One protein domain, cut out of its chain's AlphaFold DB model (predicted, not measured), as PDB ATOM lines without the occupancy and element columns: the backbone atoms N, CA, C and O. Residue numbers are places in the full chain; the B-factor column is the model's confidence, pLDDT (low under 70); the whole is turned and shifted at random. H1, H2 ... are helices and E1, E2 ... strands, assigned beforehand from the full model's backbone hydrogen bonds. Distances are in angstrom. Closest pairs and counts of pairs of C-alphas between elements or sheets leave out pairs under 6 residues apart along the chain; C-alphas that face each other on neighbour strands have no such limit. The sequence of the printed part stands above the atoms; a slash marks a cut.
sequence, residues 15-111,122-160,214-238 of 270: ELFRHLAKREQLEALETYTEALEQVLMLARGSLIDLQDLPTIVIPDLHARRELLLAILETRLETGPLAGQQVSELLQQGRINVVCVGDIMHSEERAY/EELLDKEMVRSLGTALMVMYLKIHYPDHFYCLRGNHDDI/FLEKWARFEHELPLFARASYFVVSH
ATOM      1  N   GLU A  15      53.081  12.932  44.614       89.69
ATOM      2  CA  GLU A  15      54.304  12.925  43.816       89.69
ATOM      3  C   GLU A  15      54.324  11.790  42.785       89.69
ATOM      4  O   GLU A  15      54.723  12.015  41.643       89.69
ATOM      5  N   LEU A  16      53.800  10.607  43.131       90.00
ATOM      6  CA  LEU A  16      53.627   9.526  42.158       90.00
ATOM      7  C   LEU A  16      52.675   9.949  41.031       90.00
ATOM      8  O   LEU A  16      52.975   9.748  39.858       90.00
ATOM      9  N   PHE A  17      51.550  10.584  41.367       93.19
ATOM     10  CA  PHE A  17      50.591  11.051  40.365       93.19
ATOM     11  C   PHE A  17      51.154  12.177  39.491       93.19
ATOM     12  O   PHE A  17      50.906  12.188  38.287       93.19
ATOM     13  N   ARG A  18      51.974  13.081  40.047       94.81
ATOM     14  CA  ARG A  18      52.725  14.073  39.257       94.81
ATOM     15  C   ARG A  18      53.688  13.415  38.283       94.81
ATOM     16  O   ARG A  18      53.815  13.890  37.154       94.81
ATOM     17  N   HIS A  19      54.361  12.348  38.710       91.75
ATOM     18  CA  HIS A  19      55.249  11.579  37.849       91.75
ATOM     19  C   HIS A  19      54.475  10.921  36.700       91.75
ATOM     20  O   HIS A  19      54.802  11.159  35.538       91.75
ATOM     21  N   LEU A  20      53.406  10.180  37.014       92.38
ATOM     22  CA  LEU A  20      52.561   9.507  36.023       92.38
ATOM     23  C   LEU A  20      51.922  10.495  35.037       92.38
ATOM     24  O   LEU A  20      51.883  10.221  33.838       92.38
ATOM     25  N   ALA A  21      51.475  11.663  35.509       93.81
ATOM     26  CA  ALA A  21      50.864  12.683  34.659       93.81
ATOM     27  C   ALA A  21      51.841  13.305  33.654       93.81
ATOM     28  O   ALA A  21      51.443  13.634  32.541       93.81
ATOM     29  N   LYS A  22      53.123  13.433  34.018       94.31
ATOM     30  CA  LYS A  22      54.174  14.002  33.155       94.31
ATOM     31  C   LYS A  22      54.913  12.957  32.321       94.31
ATOM     32  O   LYS A  22      55.831  13.308  31.585       94.31
ATOM     33  N   ARG A  23      54.577  11.674  32.463       93.69
ATOM     34  CA  ARG A  23      55.302  10.590  31.801       93.69
ATOM     35  C   ARG A  23      55.061  10.617  30.289       93.69
ATOM     36  O   ARG A  23      53.915  10.638  29.841       93.69
ATOM     37  N   GLU A  24      56.139  10.569  29.514       94.94
ATOM     38  CA  GLU A  24      56.112  10.528  28.038       94.94
ATOM     39  C   GLU A  24      56.491   9.148  27.475       94.94
ATOM     40  O   GLU A  24      56.628   8.968  26.271       94.94
ATOM     41  N   GLN A  25      56.673   8.165  28.356       95.69
ATOM     42  CA  GLN A  25      57.014   6.789  28.017       95.69
ATOM     43  C   GLN A  25      56.091   5.840  28.772       95.69
ATOM     44  O   GLN A  25      55.533   6.204  29.807       95.69
ATOM     45  N   LEU A  26      55.948   4.623  28.253       95.50
ATOM     46  CA  LEU A  26      55.248   3.556  28.955       95.50
ATOM     47  C   LEU A  26      55.999   3.198  30.239       95.50
ATOM     48  O   LEU A  26      57.230   3.264  30.295       95.50
ATOM     49  N   GLU A  27      55.246   2.775  31.247       95.81
ATOM     50  CA  GLU A  27      55.828   2.032  32.358       95.81
ATOM     51  C   GLU A  27      56.209   0.613  31.913       95.81
ATOM     52  O   GLU A  27      55.913   0.177  30.793       95.81
ATOM     53  N   ALA A  28      56.899  -0.116  32.787       95.81
ATOM     54  CA  ALA A  28      57.178  -1.524  32.548       95.81
ATOM     55  C   ALA A  28      55.862  -2.321  32.459       95.81
ATOM     56  O   ALA A  28      54.885  -2.008  33.144       95.81
ATOM     57  N   LEU A  29      55.828  -3.368  31.630       96.50
ATOM     58  CA  LEU A  29      54.643  -4.222  31.469       96.50
ATOM     59  C   LEU A  29      54.182  -4.809  32.812       96.50
ATOM     60  O   LEU A  29      52.984  -4.921  33.086       96.50
ATOM     61  N   GLU A  30      55.140  -5.155  33.665       97.12
ATOM     62  CA  GLU A  30      54.921  -5.689  35.002       97.12
ATOM     63  C   GLU A  30      54.142  -4.694  35.865       97.12
ATOM     64  O   GLU A  30      53.217  -5.095  36.560       97.12
ATOM     65  N   THR A  31      54.418  -3.390  35.746       97.19
ATOM     66  CA  THR A  31      53.701  -2.336  36.479       97.19
ATOM     67  C   THR A  31      52.210  -2.335  36.153       97.19
ATOM     68  O   THR A  31      51.376  -2.260  37.057       97.19
ATOM     69  N   TYR A  32      51.857  -2.455  34.870       97.62
ATOM     70  CA  TYR A  32      50.459  -2.545  34.448       97.62
ATOM     71  C   TYR A  32      49.821  -3.861  34.890       97.62
ATOM     72  O   TYR A  32      48.704  -3.871  35.403       97.62
ATOM     73  N   THR A  33      50.541  -4.969  34.726       97.62
ATOM     74  CA  THR A  33      50.034  -6.307  35.045       97.62
ATOM     75  C   THR A  33      49.774  -6.473  36.544       97.62
ATOM     76  O   THR A  33      48.722  -6.979  36.928       97.62
ATOM     77  N   GLU A  34      50.677  -5.989  37.396       97.81
ATOM     78  CA  GLU A  34      50.519  -5.996  38.854       97.81
ATOM     79  C   GLU A  34      49.360  -5.106  39.315       97.81
ATOM     80  O   GLU A  34      48.640  -5.464  40.251       97.81
ATOM     81  N   ALA A  35      49.165  -3.946  38.679       97.81
ATOM     82  CA  ALA A  35      48.038  -3.066  38.977       97.81
ATOM     83  C   ALA A  35      46.700  -3.718  38.590       97.81
ATOM     84  O   ALA A  35      45.769  -3.718  39.397       97.81
ATOM     85  N   LEU A  36      46.631  -4.339  37.406       97.88
ATOM     86  CA  LEU A  36      45.459  -5.087  36.937       97.88
ATOM     87  C   LEU A  36      45.109  -6.233  37.894       97.88
ATOM     88  O   LEU A  36      43.960  -6.379  38.304       97.88
ATOM     89  N   GLU A  37      46.094  -7.031  38.301       97.56
ATOM     90  CA  GLU A  37      45.872  -8.137  39.238       97.56
ATOM     91  C   GLU A  37      45.340  -7.651  40.587       97.56
ATOM     92  O   GLU A  37      44.408  -8.240  41.139       97.56
ATOM     93  N   GLN A  38      45.891  -6.554  41.107       97.88
ATOM     94  CA  GLN A  38      45.460  -5.986  42.379       97.88
ATOM     95  C   GLN A  38      44.059  -5.386  42.317       97.88
ATOM     96  O   GLN A  38      43.249  -5.648  43.207       97.88
ATOM     97  N   VAL A  39      43.749  -4.612  41.274       97.00
ATOM     98  CA  VAL A  39      42.435  -3.972  41.149       97.00
ATOM     99  C   VAL A  39      41.327  -5.002  40.909       97.00
ATOM    100  O   VAL A  39      40.239  -4.864  41.465       97.00
ATOM    101  N   LEU A  40      41.608  -6.083  40.173       96.81
ATOM    102  CA  LEU A  40      40.650  -7.163  39.916       96.81
ATOM    103  C   LEU A  40      40.236  -7.917  41.188       96.81
ATOM    104  O   LEU A  40      39.121  -8.431  41.260       96.81
ATOM    105  N   MET A  41      41.086  -7.956  42.219       96.12
ATOM    106  CA  MET A  41      40.713  -8.516  43.527       96.12
ATOM    107  C   MET A  41      39.698  -7.649  44.290       96.12
ATOM    108  O   MET A  41      39.124  -8.109  45.278       96.12
ATOM    109  N   LEU A  42      39.483  -6.403  43.858       93.88
ATOM    110  CA  LEU A  42      38.604  -5.422  44.500       93.88
ATOM    111  C   LEU A  42      37.268  -5.243  43.767       93.88
ATOM    112  O   LEU A  42      36.480  -4.373  44.151       93.88
ATOM    113  N   ALA A  43      37.012  -6.033  42.722       86.75
ATOM    114  CA  ALA A  43      35.772  -5.994  41.961       86.75
ATOM    115  C   ALA A  43      34.556  -6.257  42.868       86.75
ATOM    116  O   ALA A  43      34.553  -7.183  43.684       86.75
ATOM    117  N   ARG A  44      33.525  -5.409  42.759       77.62
ATOM    118  CA  ARG A  44      32.351  -5.416  43.657       77.62
ATOM    119  C   ARG A  44      31.008  -5.551  42.920       77.62
ATOM    120  O   ARG A  44      29.965  -5.325  43.524       77.62
ATOM    121  N   GLY A  45      31.028  -5.971  41.653       81.19
ATOM    122  CA  GLY A  45      29.838  -6.096  40.806       81.19
ATOM    123  C   GLY A  45      29.372  -4.767  40.199       81.19
ATOM    124  O   GLY A  45      29.972  -3.716  40.409       81.19
ATOM    125  N   SER A  46      28.287  -4.818  39.419       86.25
ATOM    126  CA  SER A  46      27.874  -3.714  38.537       86.25
ATOM    127  C   SER A  46      27.191  -2.525  39.231       86.25
ATOM    128  O   SER A  46      27.089  -1.464  38.623       86.25
ATOM    129  N   LEU A  47      26.717  -2.674  40.472       92.25
ATOM    130  CA  LEU A  47      26.154  -1.585  41.278       92.25
ATOM    131  C   LEU A  47      26.964  -1.452  42.565       92.25
ATOM    132  O   LEU A  47      27.069  -2.412  43.327       92.25
ATOM    133  N   ILE A  48      27.479  -0.252  42.821       93.56
ATOM    134  CA  ILE A  48      28.190   0.077  44.058       93.56
ATOM    135  C   ILE A  48      27.371   1.041  44.916       93.56
ATOM    136  O   ILE A  48      26.794   2.011  44.422       93.56
ATOM    137  N   ASP A  49      27.347   0.779  46.219       94.62
ATOM    138  CA  ASP A  49      26.794   1.688  47.218       94.62
ATOM    139  C   ASP A  49      27.905   2.591  47.754       94.62
ATOM    140  O   ASP A  49      28.923   2.113  48.263       94.62
ATOM    141  N   LEU A  50      27.713   3.902  47.618       95.69
ATOM    142  CA  LEU A  50      28.635   4.900  48.142       95.69
ATOM    143  C   LEU A  50      28.411   5.092  49.644       95.69
ATOM    144  O   LEU A  50      27.285   5.021  50.138       95.69
ATOM    145  N   GLN A  51      29.488   5.405  50.364       94.50
ATOM    146  CA  GLN A  51      29.380   5.874  51.745       94.50
ATOM    147  C   GLN A  51      28.571   7.178  51.784       94.50
ATOM    148  O   GLN A  51      28.659   7.980  50.851       94.50
ATOM    149  N   ASP A  52      27.832   7.425  52.871       95.12
ATOM    150  CA  ASP A  52      27.071   8.670  53.072       95.12
ATOM    151  C   ASP A  52      28.014   9.841  53.412       95.12
ATOM    152  O   ASP A  52      28.097  10.330  54.539       95.12
ATOM    153  N   LEU A  53      28.810  10.231  52.417       95.06
ATOM    154  CA  LEU A  53      29.874  11.224  52.473       95.06
ATOM    155  C   LEU A  53      29.756  12.186  51.281       95.06
ATOM    156  O   LEU A  53      29.225  11.820  50.224       95.06
ATOM    157  N   PRO A  54      30.301  13.414  51.396       94.94
ATOM    158  CA  PRO A  54      30.436  14.304  50.251       94.94
ATOM    159  C   PRO A  54      31.149  13.595  49.097       94.94
ATOM    160  O   PRO A  54      32.158  12.924  49.305       94.94
ATOM    161  N   THR A  55      30.617  13.727  47.886       96.12
ATOM    162  CA  THR A  55      31.090  12.981  46.714       96.12
ATOM    163  C   THR A  55      31.516  13.943  45.617       96.12
ATOM    164  O   THR A  55      30.757  14.836  45.245       96.12
ATOM    165  N   ILE A  56      32.723  13.747  45.091       96.75
ATOM    166  CA  ILE A  56      33.196  14.406  43.873       96.75
ATOM    167  C   ILE A  56      32.910  13.470  42.702       96.75
ATOM    168  O   ILE A  56      33.382  12.334  42.696       96.75
ATOM    169  N   VAL A  57      32.156  13.955  41.717       96.75
ATOM    170  CA  VAL A  57      31.924  13.247  40.454       96.75
ATOM    171  C   VAL A  57      32.833  13.855  39.391       96.75
ATOM    172  O   VAL A  57      32.806  15.066  39.168       96.75
ATOM    173  N   ILE A  58      33.659  13.019  38.772       97.06
ATOM    174  CA  ILE A  58      34.610  13.387  37.724       97.06
ATOM    175  C   ILE A  58      34.036  12.896  36.387       97.06
ATOM    176  O   ILE A  58      33.673  11.720  36.313       97.06
ATOM    177  N   PRO A  59      33.934  13.760  35.356       93.94
ATOM    178  CA  PRO A  59      33.455  13.368  34.029       93.94
ATOM    179  C   PRO A  59      34.440  12.407  33.337       93.94
ATOM    180  O   PRO A  59      35.465  12.047  33.920       93.94
ATOM    181  N   ASP A  60      34.134  12.023  32.096       95.00
ATOM    182  CA  ASP A  60      34.948  11.156  31.235       95.00
ATOM    183  C   ASP A  60      36.438  11.483  31.353       95.00
ATOM    184  O   ASP A  60      36.832  12.655  31.343       95.00
ATOM    185  N   LEU A  61      37.299  10.479  31.485       97.12
ATOM    186  CA  LEU A  61      38.719  10.753  31.694       97.12
ATOM    187  C   LEU A  61      39.440  11.025  30.373       97.12
ATOM    188  O   LEU A  61      40.223  11.975  30.315       97.12
ATOM    189  N   HIS A  62      39.168  10.248  29.325       96.69
ATOM    190  CA  HIS A  62      39.771  10.309  27.992       96.69
ATOM    191  C   HIS A  62      41.276  10.573  28.034       96.69
ATOM    192  O   HIS A  62      41.786  11.563  27.500       96.69
ATOM    193  N   ALA A  63      42.003   9.727  28.764       96.62
ATOM    194  CA  ALA A  63      43.450   9.821  28.920       96.62
ATOM    195  C   ALA A  63      43.983  11.166  29.500       96.62
ATOM    196  O   ALA A  63      45.147  11.546  29.285       96.62
ATOM    197  N   ARG A  64      43.151  11.937  30.220       96.44
ATOM    198  CA  ARG A  64      43.518  13.236  30.827       96.44
ATOM    199  C   ARG A  64      44.089  13.062  32.233       96.44
ATOM    200  O   ARG A  64      43.475  13.426  33.235       96.44
ATOM    201  N   ARG A  65      45.319  12.560  32.306       95.94
ATOM    202  CA  ARG A  65      46.085  12.416  33.561       95.94
ATOM    203  C   ARG A  65      46.182  13.725  34.346       95.94
ATOM    204  O   ARG A  65      46.089  13.744  35.568       95.94
ATOM    205  N   GLU A  66      46.345  14.830  33.630       95.62
ATOM    206  CA  GLU A  66      46.486  16.172  34.182       95.62
ATOM    207  C   GLU A  66      45.181  16.660  34.826       95.62
ATOM    208  O   GLU A  66      45.236  17.328  35.854       95.62
ATOM    209  N   LEU A  67      44.017  16.275  34.282       96.00
ATOM    210  CA  LEU A  67      42.710  16.552  34.891       96.00
ATOM    211  C   LEU A  67      42.589  15.838  36.240       96.00
ATOM    212  O   LEU A  67      42.290  16.475  37.249       96.00
ATOM    213  N   LEU A  68      42.855  14.528  36.263       96.62
ATOM    214  CA  LEU A  68      42.761  13.729  37.485       96.62
ATOM    215  C   LEU A  68      43.734  14.237  38.560       96.62
ATOM    216  O   LEU A  68      43.343  14.408  39.713       96.62
ATOM    217  N   LEU A  69      44.977  14.550  38.180       97.44
ATOM    218  CA  LEU A  69      45.955  15.153  39.084       97.44
ATOM    219  C   LEU A  69      45.476  16.507  39.627       97.44
ATOM    220  O   LEU A  69      45.505  16.712  40.838       97.44
ATOM    221  N   ALA A  70      45.009  17.412  38.763       97.44
ATOM    222  CA  ALA A  70      44.546  18.733  39.181       97.44
ATOM    223  C   ALA A  70      43.380  18.643  40.179       97.44
ATOM    224  O   ALA A  70      43.347  19.385  41.163       97.44
ATOM    225  N   ILE A  71      42.456  17.697  39.978       97.00
ATOM    226  CA  ILE A  71      41.358  17.442  40.918       97.00
ATOM    227  C   ILE A  71      41.905  16.985  42.271       97.00
ATOM    228  O   ILE A  71      41.518  17.545  43.293       97.00
ATOM    229  N   LEU A  72      42.840  16.030  42.296       96.94
ATOM    230  CA  LEU A  72      43.457  15.559  43.541       96.94
ATOM    231  C   LEU A  72      44.213  16.678  44.281       96.94
ATOM    232  O   LEU A  72      44.194  16.724  45.511       96.94
ATOM    233  N   GLU A  73      44.844  17.600  43.549       96.94
ATOM    234  CA  GLU A  73      45.583  18.740  44.107       96.94
ATOM    235  C   GLU A  73      44.689  19.904  44.559       96.94
ATOM    236  O   GLU A  73      45.147  20.780  45.305       96.94
ATOM    237  N   THR A  74      43.422  19.918  44.145       97.44
ATOM    238  CA  THR A  74      42.496  21.020  44.416       97.44
ATOM    239  C   THR A  74      42.243  21.170  45.915       97.44
ATOM    240  O   THR A  74      41.958  20.199  46.621       97.44
ATOM    241  N   ARG A  75      42.309  22.412  46.410       97.69
ATOM    242  CA  ARG A  75      41.795  22.784  47.734       97.69
ATOM    243  C   ARG A  75      40.372  23.294  47.590       97.69
ATOM    244  O   ARG A  75      40.116  24.181  46.784       97.69
ATOM    245  N   LEU A  76      39.456  22.739  48.377       94.94
ATOM    246  CA  LEU A  76      38.054  23.140  48.330       94.94
ATOM    247  C   LEU A  76      37.907  24.582  48.818       94.94
ATOM    248  O   LEU A  76      38.381  24.928  49.898       94.94
ATOM    249  N   GLU A  77      37.236  25.426  48.042       94.81
ATOM    250  CA  GLU A  77      37.086  26.847  48.382       94.81
ATOM    251  C   GLU A  77      35.922  27.102  49.346       94.81
ATOM    252  O   GLU A  77      35.953  28.046  50.135       94.81
ATOM    253  N   THR A  78      34.885  26.265  49.292       91.38
ATOM    254  CA  THR A  78      33.621  26.484  50.005       91.38
ATOM    255  C   THR A  78      33.084  25.201  50.644       91.38
ATOM    256  O   THR A  78      33.596  24.101  50.424       91.38
ATOM    257  N   GLY A  79      32.047  25.349  51.472       90.31
ATOM    258  CA  GLY A  79      31.373  24.236  52.137       90.31
ATOM    259  C   GLY A  79      32.070  23.746  53.416       90.31
ATOM    260  O   GLY A  79      33.048  24.339  53.873       90.31
ATOM    261  N   PRO A  80      31.570  22.654  54.021       90.06
ATOM    262  CA  PRO A  80      32.034  22.163  55.325       90.06
ATOM    263  C   PRO A  80      33.468  21.613  55.315       90.06
ATOM    264  O   PRO A  80      34.038  21.360  56.374       90.06
ATOM    265  N   LEU A  81      34.050  21.413  54.130       94.19
ATOM    266  CA  LEU A  81      35.410  20.910  53.945       94.19
ATOM    267  C   LEU A  81      36.371  21.968  53.370       94.19
ATOM    268  O   LEU A  81      37.488  21.616  52.996       94.19
ATOM    269  N   ALA A  82      35.970  23.245  53.321       95.44
ATOM    270  CA  ALA A  82      36.785  24.330  52.775       95.44
ATOM    271  C   ALA A  82      38.207  24.381  53.377       95.44
ATOM    272  O   ALA A  82      38.417  24.125  54.563       95.44
ATOM    273  N   GLY A  83      39.190  24.712  52.540       95.81
ATOM    274  CA  GLY A  83      40.615  24.777  52.864       95.81
ATOM    275  C   GLY A  83      41.361  23.439  52.785       95.81
ATOM    276  O   GLY A  83      42.591  23.443  52.685       95.81
ATOM    277  N   GLN A  84      40.660  22.303  52.784       97.50
ATOM    278  CA  GLN A  84      41.274  20.971  52.707       97.50
ATOM    279  C   GLN A  84      41.505  20.539  51.255       97.50
ATOM    280  O   GLN A  84      40.740  20.912  50.362       97.50
ATOM    281  N   GLN A  85      42.569  19.765  51.023       97.44
ATOM    282  CA  GLN A  85      42.897  19.236  49.700       97.44
ATOM    283  C   GLN A  85      42.148  17.925  49.425       97.44
ATOM    284  O   GLN A  85      41.990  17.096  50.322       97.44
ATOM    285  N   VAL A  86      41.710  17.717  48.181       97.19
ATOM    286  CA  VAL A  86      40.959  16.518  47.771       97.19
ATOM    287  C   VAL A  86      41.723  15.227  48.080       97.19
ATOM    288  O   VAL A  86      41.144  14.316  48.664       97.19
ATOM    289  N   SER A  87      43.021  15.148  47.771       96.88
ATOM    290  CA  SER A  87      43.834  13.964  48.087       96.88
ATOM    291  C   SER A  87      43.935  13.680  49.588       96.88
ATOM    292  O   SER A  87      43.868  12.523  49.994       96.88
ATOM    293  N   GLU A  88      44.053  14.719  50.424       96.06
ATOM    294  CA  GLU A  88      44.083  14.583  51.887       96.06
ATOM    295  C   GLU A  88      42.737  14.046  52.403       96.06
ATOM    296  O   GLU A  88      42.699  13.142  53.237       96.06
ATOM    297  N   LEU A  89      41.624  14.571  51.880       97.38
ATOM    298  CA  LEU A  89      40.272  14.136  52.236       97.38
ATOM    299  C   LEU A  89      39.994  12.691  51.810       97.38
ATOM    300  O   LEU A  89      39.406  11.935  52.588       97.38
ATOM    301  N   LEU A  90      40.422  12.307  50.603       96.62
ATOM    302  CA  LEU A  90      40.301  10.942  50.094       96.62
ATOM    303  C   LEU A  90      41.122   9.970  50.949       96.62
ATOM    304  O   LEU A  90      40.605   8.945  51.380       96.62
ATOM    305  N   GLN A  91      42.365  10.335  51.280       95.44
ATOM    306  CA  GLN A  91      43.228   9.536  52.151       95.44
ATOM    307  C   GLN A  91      42.636   9.343  53.553       95.44
ATOM    308  O   GLN A  91      42.805   8.289  54.160       95.44
ATOM    309  N   GLN A  92      41.941  10.353  54.074       95.81
ATOM    310  CA  GLN A  92      41.264  10.288  55.369       95.81
ATOM    311  C   GLN A  92      39.910   9.557  55.313       95.81
ATOM    312  O   GLN A  92      39.258   9.445  56.350       95.81
ATOM    313  N   GLY A  93      39.457   9.113  54.133       96.75
ATOM    314  CA  GLY A  93      38.150   8.480  53.953       96.75
ATOM    315  C   GLY A  93      36.971   9.414  54.238       96.75
ATOM    316  O   GLY A  93      35.936   8.986  54.742       96.75
ATOM    317  N   ARG A  94      37.133  10.722  53.987       97.38
ATOM    318  CA  ARG A  94      36.132  11.758  54.319       97.38
ATOM    319  C   ARG A  94      35.269  12.199  53.145       97.38
ATOM    320  O   ARG A  94      34.338  12.979  53.344       97.38
ATOM    321  N   ILE A  95      35.590  11.728  51.947       97.50
ATOM    322  CA  ILE A  95      34.839  11.965  50.718       97.50
ATOM    323  C   ILE A  95      34.780  10.677  49.902       97.50
ATOM    324  O   ILE A  95      35.629   9.802  50.073       97.50
ATOM    325  N   ASN A  96      33.824  10.604  48.982       97.81
ATOM    326  CA  ASN A  96      33.905   9.696  47.845       97.81
ATOM    327  C   ASN A  96      34.436  10.448  46.617       97.81
ATOM    328  O   ASN A  96      34.180  11.644  46.442       97.81
ATOM    329  N   VAL A  97      35.111   9.730  45.730       98.00
ATOM    330  CA  VAL A  97      35.464  10.188  44.385       98.00
ATOM    331  C   VAL A  97      34.963   9.149  43.389       98.00
ATOM    332  O   VAL A  97      35.260   7.963  43.532       98.00
ATOM    333  N   VAL A  98      34.193   9.593  42.398       98.19
ATOM    334  CA  VAL A  98      33.600   8.737  41.365       98.19
ATOM    335  C   VAL A  98      33.955   9.298  39.992       98.19
ATOM    336  O   VAL A  98      33.465  10.361  39.626       98.19
ATOM    337  N   CYS A  99      34.782   8.590  39.228       98.25
ATOM    338  CA  CYS A  99      34.961   8.851  37.799       98.25
ATOM    339  C   CYS A  99      33.840   8.163  37.014       98.25
ATOM    340  O   CYS A  99      33.526   7.009  37.301       98.25
ATOM    341  N   VAL A 100      33.253   8.833  36.022       96.56
ATOM    342  CA  VAL A 100      32.149   8.266  35.221       96.56
ATOM    343  C   VAL A 100      32.609   7.402  34.041       96.56
ATOM    344  O   VAL A 100      31.774   7.009  33.240       96.56
ATOM    345  N   GLY A 101      33.897   7.064  33.962       95.50
ATOM    346  CA  GLY A 101      34.445   6.122  32.983       95.50
ATOM    347  C   GLY A 101      35.216   6.786  31.853       95.50
ATOM    348  O   GLY A 101      35.771   7.876  32.035       95.50
ATOM    349  N   ASP A 102      35.289   6.075  30.729       95.94
ATOM    350  CA  ASP A 102      36.058   6.424  29.537       95.94
ATOM    351  C   ASP A 102      37.502   6.747  29.909       95.94
ATOM    352  O   ASP A 102      37.980   7.873  29.799       95.94
ATOM    353  N   ILE A 103      38.198   5.749  30.446       97.25
ATOM    354  CA  ILE A 103      39.554   5.883  30.983       97.25
ATOM    355  C   ILE A 103      40.535   6.219  29.855       97.25
ATOM    356  O   ILE A 103      41.401   7.092  30.005       97.25
ATOM    357  N   MET A 104      40.394   5.514  28.734       94.94
ATOM    358  CA  MET A 104      41.252   5.619  27.557       94.94
ATOM    359  C   MET A 104      40.615   6.487  26.469       94.94
ATOM    360  O   MET A 104      39.538   7.052  26.642       94.94
ATOM    361  N   HIS A 105      41.304   6.569  25.338       93.88
ATOM    362  CA  HIS A 105      40.917   7.297  24.144       93.88
ATOM    363  C   HIS A 105      41.029   8.815  24.284       93.88
ATOM    364  O   HIS A 105      40.049   9.479  24.611       93.88
ATOM    365  N   SER A 106      42.217   9.389  24.059       93.69
ATOM    366  CA  SER A 106      42.400  10.828  24.266       93.69
ATOM    367  C   SER A 106      41.536  11.711  23.361       93.69
ATOM    368  O   SER A 106      41.291  11.413  22.194       93.69
ATOM    369  N   GLU A 107      41.133  12.862  23.897       91.69
ATOM    370  CA  GLU A 107      40.406  13.903  23.155       91.69
ATOM    371  C   GLU A 107      41.288  14.692  22.173       91.69
ATOM    372  O   GLU A 107      40.788  15.486  21.373       91.69
ATOM    373  N   GLU A 108      42.609  14.529  22.242       90.00
ATOM    374  CA  GLU A 108      43.540  15.323  21.451       90.00
ATOM    375  C   GLU A 108      43.696  14.705  20.063       90.00
ATOM    376  O   GLU A 108      44.465  13.767  19.854       90.00
ATOM    377  N   ARG A 109      42.978  15.261  19.083       91.44
ATOM    378  CA  ARG A 109      43.017  14.811  17.684       91.44
ATOM    379  C   ARG A 109      44.447  14.704  17.142       91.44
ATOM    380  O   ARG A 109      44.721  13.811  16.341       91.44
ATOM    381  N   ALA A 110      45.361  15.578  17.574       91.00
ATOM    382  CA  ALA A 110      46.761  15.542  17.153       91.00
ATOM    383  C   ALA A 110      47.534  14.302  17.647       91.00
ATOM    384  O   ALA A 110      48.605  14.014  17.114       91.00
ATOM    385  N   TYR A 111      47.015  13.562  18.632       90.25
ATOM    386  CA  TYR A 111      47.553  12.266  19.064       90.25
ATOM    387  C   TYR A 111      46.993  11.083  18.282       90.25
ATOM    388  O   TYR A 111      47.502   9.979  18.425       90.25
ATOM    389  N   GLU A 122      52.146   4.935  13.610       93.94
ATOM    390  CA  GLU A 122      52.539   4.179  14.809       93.94
ATOM    391  C   GLU A 122      53.055   5.095  15.928       93.94
ATOM    392  O   GLU A 122      52.731   4.880  17.088       93.94
ATOM    393  N   GLU A 123      53.773   6.172  15.589       94.75
ATOM    394  CA  GLU A 123      54.259   7.150  16.573       94.75
ATOM    395  C   GLU A 123      53.111   7.860  17.310       94.75
ATOM    396  O   GLU A 123      53.207   8.127  18.509       94.75
ATOM    397  N   LEU A 124      52.027   8.193  16.602       95.31
ATOM    398  CA  LEU A 124      50.846   8.795  17.218       95.31
ATOM    399  C   LEU A 124      50.138   7.796  18.134       95.31
ATOM    400  O   LEU A 124      49.827   8.127  19.276       95.31
ATOM    401  N   LEU A 125      49.987   6.554  17.673       95.38
ATOM    402  CA  LEU A 125      49.398   5.487  18.474       95.38
ATOM    403  C   LEU A 125      50.225   5.193  19.737       95.38
ATOM    404  O   LEU A 125      49.657   5.044  20.813       95.38
ATOM    405  N   ASP A 126      51.558   5.208  19.659       94.62
ATOM    406  CA  ASP A 126      52.425   5.083  20.837       94.62
ATOM    407  C   ASP A 126      52.191   6.222  21.847       94.62
ATOM    408  O   ASP A 126      52.092   5.970  23.052       94.62
ATOM    409  N   LYS A 127      52.059   7.473  21.382       93.88
ATOM    410  CA  LYS A 127      51.759   8.628  22.254       93.88
ATOM    411  C   LYS A 127      50.406   8.484  22.936       93.88
ATOM    412  O   LYS A 127      50.297   8.748  24.135       93.88
ATOM    413  N   GLU A 128      49.397   8.052  22.190       95.38
ATOM    414  CA  GLU A 128      48.079   7.755  22.735       95.38
ATOM    415  C   GLU A 128      48.161   6.684  23.828       95.38
ATOM    416  O   GLU A 128      47.671   6.892  24.941       95.38
ATOM    417  N   MET A 129      48.850   5.573  23.556       95.81
ATOM    418  CA  MET A 129      48.976   4.468  24.506       95.81
ATOM    419  C   MET A 129      49.683   4.885  25.794       95.81
ATOM    420  O   MET A 129      49.248   4.494  26.878       95.81
ATOM    421  N   VAL A 130      50.707   5.743  25.718       96.00
ATOM    422  CA  VAL A 130      51.351   6.325  26.909       96.00
ATOM    423  C   VAL A 130      50.345   7.076  27.783       96.00
ATOM    424  O   VAL A 130      50.336   6.908  29.007       96.00
ATOM    425  N   ARG A 131      49.484   7.903  27.182       96.00
ATOM    426  CA  ARG A 131      48.507   8.704  27.933       96.00
ATOM    427  C   ARG A 131      47.392   7.842  28.509       96.00
ATOM    428  O   ARG A 131      47.059   7.978  29.691       96.00
ATOM    429  N   SER A 132      46.841   6.958  27.689       96.50
ATOM    430  CA  SER A 132      45.715   6.107  28.050       96.50
ATOM    431  C   SER A 132      46.089   5.102  29.141       96.50
ATOM    432  O   SER A 132      45.467   5.084  30.206       96.50
ATOM    433  N   LEU A 133      47.188   4.361  28.968       97.19
ATOM    434  CA  LEU A 133      47.656   3.414  29.983       97.19
ATOM    435  C   LEU A 133      48.143   4.123  31.256       97.19
ATOM    436  O   LEU A 133      47.935   3.625  32.362       97.19
ATOM    437  N   GLY A 134      48.747   5.309  31.132       97.12
ATOM    438  CA  GLY A 134      49.112   6.127  32.289       97.12
ATOM    439  C   GLY A 134      47.893   6.575  33.104       97.12
ATOM    440  O   GLY A 134      47.930   6.541  34.333       97.12
ATOM    441  N   THR A 135      46.790   6.938  32.444       97.94
ATOM    442  CA  THR A 135      45.523   7.291  33.114       97.94
ATOM    443  C   THR A 135      44.925   6.086  33.825       97.94
ATOM    444  O   THR A 135      44.538   6.190  34.989       97.94
ATOM    445  N   ALA A 136      44.927   4.923  33.176       98.06
ATOM    446  CA  ALA A 136      44.453   3.691  33.787       98.06
ATOM    447  C   ALA A 136      45.276   3.279  35.012       98.06
ATOM    448  O   ALA A 136      44.693   2.901  36.025       98.06
ATOM    449  N   LEU A 137      46.607   3.424  34.985       97.94
ATOM    450  CA  LEU A 137      47.436   3.219  36.180       97.94
ATOM    451  C   LEU A 137      47.018   4.131  37.329       97.94
ATOM    452  O   LEU A 137      46.897   3.664  38.460       97.94
ATOM    453  N   MET A 138      46.758   5.412  37.054       98.00
ATOM    454  CA  MET A 138      46.299   6.334  38.091       98.00
ATOM    455  C   MET A 138      44.960   5.880  38.692       98.00
ATOM    456  O   MET A 138      44.820   5.860  39.914       98.00
ATOM    457  N   VAL A 139      44.003   5.467  37.854       98.25
ATOM    458  CA  VAL A 139      42.699   4.934  38.285       98.25
ATOM    459  C   VAL A 139      42.865   3.667  39.126       98.25
ATOM    460  O   VAL A 139      42.312   3.580  40.224       98.25
ATOM    461  N   MET A 140      43.657   2.703  38.650       98.06
ATOM    462  CA  MET A 140      43.907   1.446  39.357       98.06
ATOM    463  C   MET A 140      44.571   1.694  40.711       98.06
ATOM    464  O   MET A 140      44.116   1.159  41.715       98.06
ATOM    465  N   TYR A 141      45.588   2.555  40.780       97.75
ATOM    466  CA  TYR A 141      46.250   2.901  42.038       97.75
ATOM    467  C   TYR A 141      45.305   3.585  43.025       97.75
ATOM    468  O   TYR A 141      45.242   3.173  44.184       97.75
ATOM    469  N   LEU A 142      44.506   4.563  42.590       97.56
ATOM    470  CA  LEU A 142      43.499   5.168  43.467       97.56
ATOM    471  C   LEU A 142      42.518   4.119  44.002       97.56
ATOM    472  O   LEU A 142      42.222   4.119  45.197       97.56
ATOM    473  N   LYS A 143      42.068   3.185  43.156       97.00
ATOM    474  CA  LYS A 143      41.173   2.107  43.582       97.00
ATOM    475  C   LYS A 143      41.834   1.141  44.565       97.00
ATOM    476  O   LYS A 143      41.194   0.744  45.533       97.00
ATOM    477  N   ILE A 144      43.095   0.777  44.335       96.81
ATOM    478  CA  ILE A 144      43.851  -0.153  45.183       96.81
ATOM    479  C   ILE A 144      44.037   0.407  46.595       96.81
ATOM    480  O   ILE A 144      43.859  -0.319  47.571       96.81
ATOM    481  N   HIS A 145      44.362   1.694  46.716       95.81
ATOM    482  CA  HIS A 145      44.659   2.308  48.014       95.81
ATOM    483  C   HIS A 145      43.430   2.879  48.726       95.81
ATOM    484  O   HIS A 145      43.437   2.981  49.953       95.81
ATOM    485  N   TYR A 146      42.375   3.237  47.989       96.69
ATOM    486  CA  TYR A 146      41.143   3.797  48.549       96.69
ATOM    487  C   TYR A 146      39.909   2.990  48.103       96.69
ATOM    488  O   TYR A 146      38.972   3.555  47.534       96.69
ATOM    489  N   PRO A 147      39.863   1.666  48.352       95.62
ATOM    490  CA  PRO A 147      38.870   0.766  47.758       95.62
ATOM    491  C   PRO A 147      37.420   1.087  48.127       95.62
ATOM    492  O   PRO A 147      36.521   0.765  47.347       95.62
ATOM    493  N   ASP A 148      37.197   1.728  49.273       96.00
ATOM    494  CA  ASP A 148      35.866   2.063  49.790       96.00
ATOM    495  C   ASP A 148      35.518   3.560  49.637       96.00
ATOM    496  O   ASP A 148      34.491   4.008  50.143       96.00
ATOM    497  N   HIS A 149      36.366   4.338  48.946       97.44
ATOM    498  CA  HIS A 149      36.190   5.787  48.758       97.44
ATOM    499  C   HIS A 149      36.484   6.279  47.332       97.44
ATOM    500  O   HIS A 149      36.023   7.354  46.955       97.44
ATOM    501  N   PHE A 150      37.223   5.516  46.523       97.69
ATOM    502  CA  PHE A 150      37.454   5.800  45.110       97.69
ATOM    503  C   PHE A 150      36.781   4.753  44.219       97.69
ATOM    504  O   PHE A 150      36.892   3.535  44.430       97.69
ATOM    505  N   TYR A 151      36.119   5.245  43.179       97.50
ATOM    506  CA  TYR A 151      35.386   4.445  42.215       97.50
ATOM    507  C   TYR A 151      35.578   5.007  40.805       97.50
ATOM    508  O   TYR A 151      35.663   6.217  40.612       97.50
ATOM    509  N   CYS A 152      35.607   4.119  39.819       97.75
ATOM    510  CA  CYS A 152      35.534   4.471  38.409       97.75
ATOM    511  C   CYS A 152      34.460   3.590  37.790       97.75
ATOM    512  O   CYS A 152      34.525   2.372  37.945       97.75
ATOM    513  N   LEU A 153      33.456   4.207  37.181       97.19
ATOM    514  CA  LEU A 153      32.416   3.503  36.449       97.19
ATOM    515  C   LEU A 153      32.928   3.106  35.066       97.19
ATOM    516  O   LEU A 153      33.942   3.631  34.608       97.19
ATOM    517  N   ARG A 154      32.221   2.182  34.421       94.44
ATOM    518  CA  ARG A 154      32.470   1.802  33.033       94.44
ATOM    519  C   ARG A 154      31.840   2.812  32.085       94.44
ATOM    520  O   ARG A 154      30.628   3.035  32.151       94.44
ATOM    521  N   GLY A 155      32.653   3.359  31.197       92.50
ATOM    522  CA  GLY A 155      32.214   4.168  30.074       92.50
ATOM    523  C   GLY A 155      31.962   3.353  28.808       92.50
ATOM    524  O   GLY A 155      32.194   2.142  28.775       92.50
ATOM    525  N   ASN A 156      31.447   3.988  27.754       88.50
ATOM    526  CA  ASN A 156      31.209   3.295  26.484       88.50
ATOM    527  C   ASN A 156      32.496   3.085  25.663       88.50
ATOM    528  O   ASN A 156      32.474   2.324  24.692       88.50
ATOM    529  N   HIS A 157      33.594   3.747  26.029       89.25
ATOM    530  CA  HIS A 157      34.916   3.579  25.423       89.25
ATOM    531  C   HIS A 157      35.805   2.578  26.174       89.25
ATOM    532  O   HIS A 157      36.875   2.229  25.674       89.25
ATOM    533  N   ASP A 158      35.383   2.122  27.356       90.81
ATOM    534  CA  ASP A 158      36.090   1.120  28.160       90.81
ATOM    535  C   ASP A 158      35.754  -0.299  27.655       90.81
ATOM    536  O   ASP A 158      35.077  -1.078  28.329       90.81
ATOM    537  N   ASP A 159      36.161  -0.588  26.414       90.12
ATOM    538  CA  ASP A 159      35.977  -1.879  25.735       90.12
ATOM    539  C   ASP A 159      37.045  -2.096  24.646       90.12
ATOM    540  O   ASP A 159      36.768  -2.137  23.443       90.12
ATOM    541  N   ILE A 160      38.311  -2.227  25.046       87.38
ATOM    542  CA  ILE A 160      39.412  -2.429  24.085       87.38
ATOM    543  C   ILE A 160      39.335  -3.797  23.404       87.38
ATOM    544  O   ILE A 160      39.781  -3.957  22.265       87.38
ATOM    545  N   PHE A 214      47.864 -10.006  28.235       96.94
ATOM    546  CA  PHE A 214      47.591  -8.653  28.709       96.94
ATOM    547  C   PHE A 214      46.173  -8.216  28.333       96.94
ATOM    548  O   PHE A 214      45.440  -7.728  29.194       96.94
ATOM    549  N   LEU A 215      45.776  -8.428  27.072       96.44
ATOM    550  CA  LEU A 215      44.455  -8.043  26.573       96.44
ATOM    551  C   LEU A 215      43.323  -8.714  27.365       96.44
ATOM    552  O   LEU A 215      42.362  -8.045  27.724       96.44
ATOM    553  N   GLU A 216      43.446  -9.999  27.700       95.25
ATOM    554  CA  GLU A 216      42.453 -10.729  28.500       95.25
ATOM    555  C   GLU A 216      42.311 -10.155  29.918       95.25
ATOM    556  O   GLU A 216      41.197  -9.992  30.424       95.25
ATOM    557  N   LYS A 217      43.431  -9.812  30.573       96.19
ATOM    558  CA  LYS A 217      43.401  -9.166  31.897       96.19
ATOM    559  C   LYS A 217      42.772  -7.780  31.824       96.19
ATOM    560  O   LYS A 217      42.001  -7.423  32.714       96.19
ATOM    561  N   TRP A 218      43.095  -7.023  30.779       96.69
ATOM    562  CA  TRP A 218      42.532  -5.702  30.545       96.69
ATOM    563  C   TRP A 218      41.023  -5.758  30.304       96.69
ATOM    564  O   TRP A 218      40.267  -5.083  30.997       96.69
ATOM    565  N   ALA A 219      40.578  -6.627  29.396       94.62
ATOM    566  CA  ALA A 219      39.165  -6.833  29.099       94.62
ATOM    567  C   ALA A 219      38.393  -7.213  30.365       94.62
ATOM    568  O   ALA A 219      37.332  -6.667  30.653       94.62
ATOM    569  N   ARG A 220      38.958  -8.104  31.190       95.06
ATOM    570  CA  ARG A 220      38.363  -8.443  32.482       95.06
ATOM    571  C   ARG A 220      38.274  -7.230  33.410       95.06
ATOM    572  O   ARG A 220      37.266  -7.077  34.085       95.06
ATOM    573  N   PHE A 221      39.304  -6.387  33.467       96.12
ATOM    574  CA  PHE A 221      39.263  -5.157  34.259       96.12
ATOM    575  C   PHE A 221      38.122  -4.239  33.808       96.12
ATOM    576  O   PHE A 221      37.334  -3.824  34.652       96.12
ATOM    577  N   GLU A 222      37.979  -4.004  32.503       94.69
ATOM    578  CA  GLU A 222      36.875  -3.223  31.932       94.69
ATOM    579  C   GLU A 222      35.505  -3.849  32.241       94.69
ATOM    580  O   GLU A 222      34.581  -3.150  32.651       94.69
ATOM    581  N   HIS A 223      35.365  -5.175  32.133       92.69
ATOM    582  CA  HIS A 223      34.123  -5.887  32.469       92.69
ATOM    583  C   HIS A 223      33.717  -5.749  33.940       92.69
ATOM    584  O   HIS A 223      32.523  -5.706  34.239       92.69
ATOM    585  N   GLU A 224      34.689  -5.674  34.847       94.00
ATOM    586  CA  GLU A 224      34.468  -5.569  36.294       94.00
ATOM    587  C   GLU A 224      34.262  -4.121  36.778       94.00
ATOM    588  O   GLU A 224      33.950  -3.904  37.957       94.00
ATOM    589  N   LEU A 225      34.411  -3.119  35.900       95.81
ATOM    590  CA  LEU A 225      34.062  -1.738  36.225       95.81
ATOM    591  C   LEU A 225      32.550  -1.636  36.528       95.81
ATOM    592  O   LEU A 225      31.721  -2.106  35.740       95.81
ATOM    593  N   PRO A 226      32.148  -1.009  37.652       95.56
ATOM    594  CA  PRO A 226      30.740  -0.816  37.972       95.56
ATOM    595  C   PRO A 226      30.008   0.002  36.906       95.56
ATOM    596  O   PRO A 226      30.554   0.942  36.338       95.56
ATOM    597  N   LEU A 227      28.734  -0.302  36.683       93.50
ATOM    598  CA  LEU A 227      27.860   0.463  35.790       93.50
ATOM    599  C   LEU A 227      27.195   1.643  36.504       93.50
ATOM    600  O   LEU A 227      26.973   2.690  35.904       93.50
ATOM    601  N   PHE A 228      26.880   1.462  37.788       94.44
ATOM    602  CA  PHE A 228      26.146   2.438  38.584       94.44
ATOM    603  C   PHE A 228      26.799   2.646  39.944       94.44
ATOM    604  O   PHE A 228      27.191   1.682  40.606       94.44
ATOM    605  N   ALA A 229      26.806   3.895  40.403       95.56
ATOM    606  CA  ALA A 229      27.030   4.237  41.800       95.56
ATOM    607  C   ALA A 229      25.779   4.850  42.417       95.56
ATOM    608  O   ALA A 229      25.247   5.834  41.907       95.56
ATOM    609  N   ARG A 230      25.323   4.292  43.538       95.06
ATOM    610  CA  ARG A 230      24.177   4.799  44.292       95.06
ATOM    611  C   ARG A 230      24.650   5.500  45.558       95.06
ATOM    612  O   ARG A 230      25.317   4.899  46.396       95.06
ATOM    613  N   ALA A 231      24.261   6.759  45.705       93.56
ATOM    614  CA  ALA A 231      24.362   7.523  46.942       93.56
ATOM    615  C   ALA A 231      22.985   7.662  47.605       93.56
ATOM    616  O   ALA A 231      21.959   7.293  47.032       93.56
ATOM    617  N   SER A 232      22.949   8.279  48.787       89.31
ATOM    618  CA  SER A 232      21.712   8.548  49.533       89.31
ATOM    619  C   SER A 232      20.673   9.364  48.749       89.31
ATOM    620  O   SER A 232      19.477   9.181  48.953       89.31
ATOM    621  N   TYR A 233      21.114  10.258  47.854       88.81
ATOM    622  CA  TYR A 233      20.239  11.231  47.175       88.81
ATOM    623  C   TYR A 233      20.426  11.310  45.656       88.81
ATOM    624  O   TYR A 233      19.784  12.132  45.006       88.81
ATOM    625  N   PHE A 234      21.318  10.504  45.082       90.44
ATOM    626  CA  PHE A 234      21.581  10.509  43.646       90.44
ATOM    627  C   PHE A 234      22.133   9.161  43.184       90.44
ATOM    628  O   PHE A 234      22.632   8.364  43.981       90.44
ATOM    629  N   VAL A 235      22.055   8.929  41.877       92.12
ATOM    630  CA  VAL A 235      22.694   7.809  41.187       92.12
ATOM    631  C   VAL A 235      23.600   8.389  40.108       92.12
ATOM    632  O   VAL A 235      23.252   9.391  39.484       92.12
ATOM    633  N   VAL A 236      24.764   7.778  39.918       93.81
ATOM    634  CA  VAL A 236      25.722   8.120  38.865       93.81
ATOM    635  C   VAL A 236      25.846   6.931  37.922       93.81
ATOM    636  O   VAL A 236      26.028   5.801  38.376       93.81
ATOM    637  N   SER A 237      25.774   7.203  36.626       93.56
ATOM    638  CA  SER A 237      26.109   6.296  35.528       93.56
ATOM    639  C   SER A 237      26.859   7.083  34.458       93.56
ATOM    640  O   SER A 237      26.814   8.314  34.454       93.56
ATOM    641  N   HIS A 238      27.552   6.377  33.568       92.62
ATOM    642  CA  HIS A 238      28.236   7.001  32.438       92.62
ATOM    643  C   HIS A 238      27.244   7.620  31.443       92.62
ATOM    644  O   HIS A 238      27.285   8.815  31.166       92.62
TER     645      HIS A 238
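What this domain is: This is residues 15 to 111, 122 to 160 and 214 to 238 of the 270 residues of a protein of Thermosporothrix hazakensis (UniProt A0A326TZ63). A small parallel sheet, E2 E3 E4, stands between a second small sheet, E1 E5 E6, loosely face to face with it, and the helices H3, H4 and H5, which graze it away from that second sheet. H1 packs on H3 and H5 farther out, while H2 packs on the long H5, with H6 packed on H2. The 161 printed residues hold six named helices and six named strands, in the order H1 H2 E1 E2 H3 H4 E3 H5 E4 H6 E5 E6, a mixed class; E1 E5 E6 is a mixed sheet. The whole is compact, with a radius of gyration of the C-alphas of 15.3 A, and spans 48 by 32 by 28 A, only just elongated.

Where its parts are: E2 is residues 55 to 58, E3 residues 96 to 99, 10.1 A long, and E4 residues 150 to 152. E1 is residues 47 to 49, E5 residues 228 to 230 and E6 residues 235 to 237, where C-alpha 237 is at (26.109, 6.296, 35.528). H5, residues 122 to 145, is 34.2 A long. H1 is residues 15 to 22, beginning with C-alpha 15 at (54.304, 12.925, 43.816). H2 is residues 29 to 40, 16.6 A; H3 is residues 65 to 73, 12.3 A; H4 is residues 86 to 91; H6 is residues 214 to 224, 15.5 A.

How they stand to each other: E2 and E3 are parallel, with N 58 and O 98 2.8 A apart; E3 and E4 are parallel, with N 151 and O 97 2.9 A apart. E2, H3 H4 and E3 form a strand-helix-strand unit, two parallel neighbours with helices between them in the chain, its crossover right-handed. The closest C-alphas of E3 and E5, Val 98 and Ala 229, are 8.0 A apart. E1 and E5 are parallel, N 230 and O 48 being 2.9 A apart; E5 and E6 form an antiparallel hairpin, N 236 and O 229 being 2.8 A apart. H5 only grazes the sheet E2 E3 E4, with its residues 139 to 144. Its residues 131 to 138 touch H3 at a shallow tilt of 30 degrees, closest at the C-alphas of Thr 135 and Arg 65, 5.2 A. H1 touches H3, closest at the C-alphas of Ala 21 and Arg 65, 4.9 A. H2 touches residues 133 to 144 of H5 at a steep tilt of 41 degrees, the C-alphas of Val 39 and Ile 144 closest at 5.7 A. H6 touches H2, the C-alphas of Phe 221 and Leu 40 closest at 6.2 A. H3 and H4 touch about perpendicular, at 78 degrees, the C-alphas of Leu 72 and Ser 87 closest at 4.8 A. In H1 to H6 every O i to N i+4 pair is within hydrogen-bond range.

The domain as a whole: The two C-alphas farthest apart, those of Pro 80 and Glu 122, are 48.8 A apart. Residues 112 to 121 and 161 to 213 are not printed; the gaps between C-alphas are 10.4 A and 11.3 A. Of the links printed whole, H3 to H4 is long. No printed residue has a pLDDT under 70.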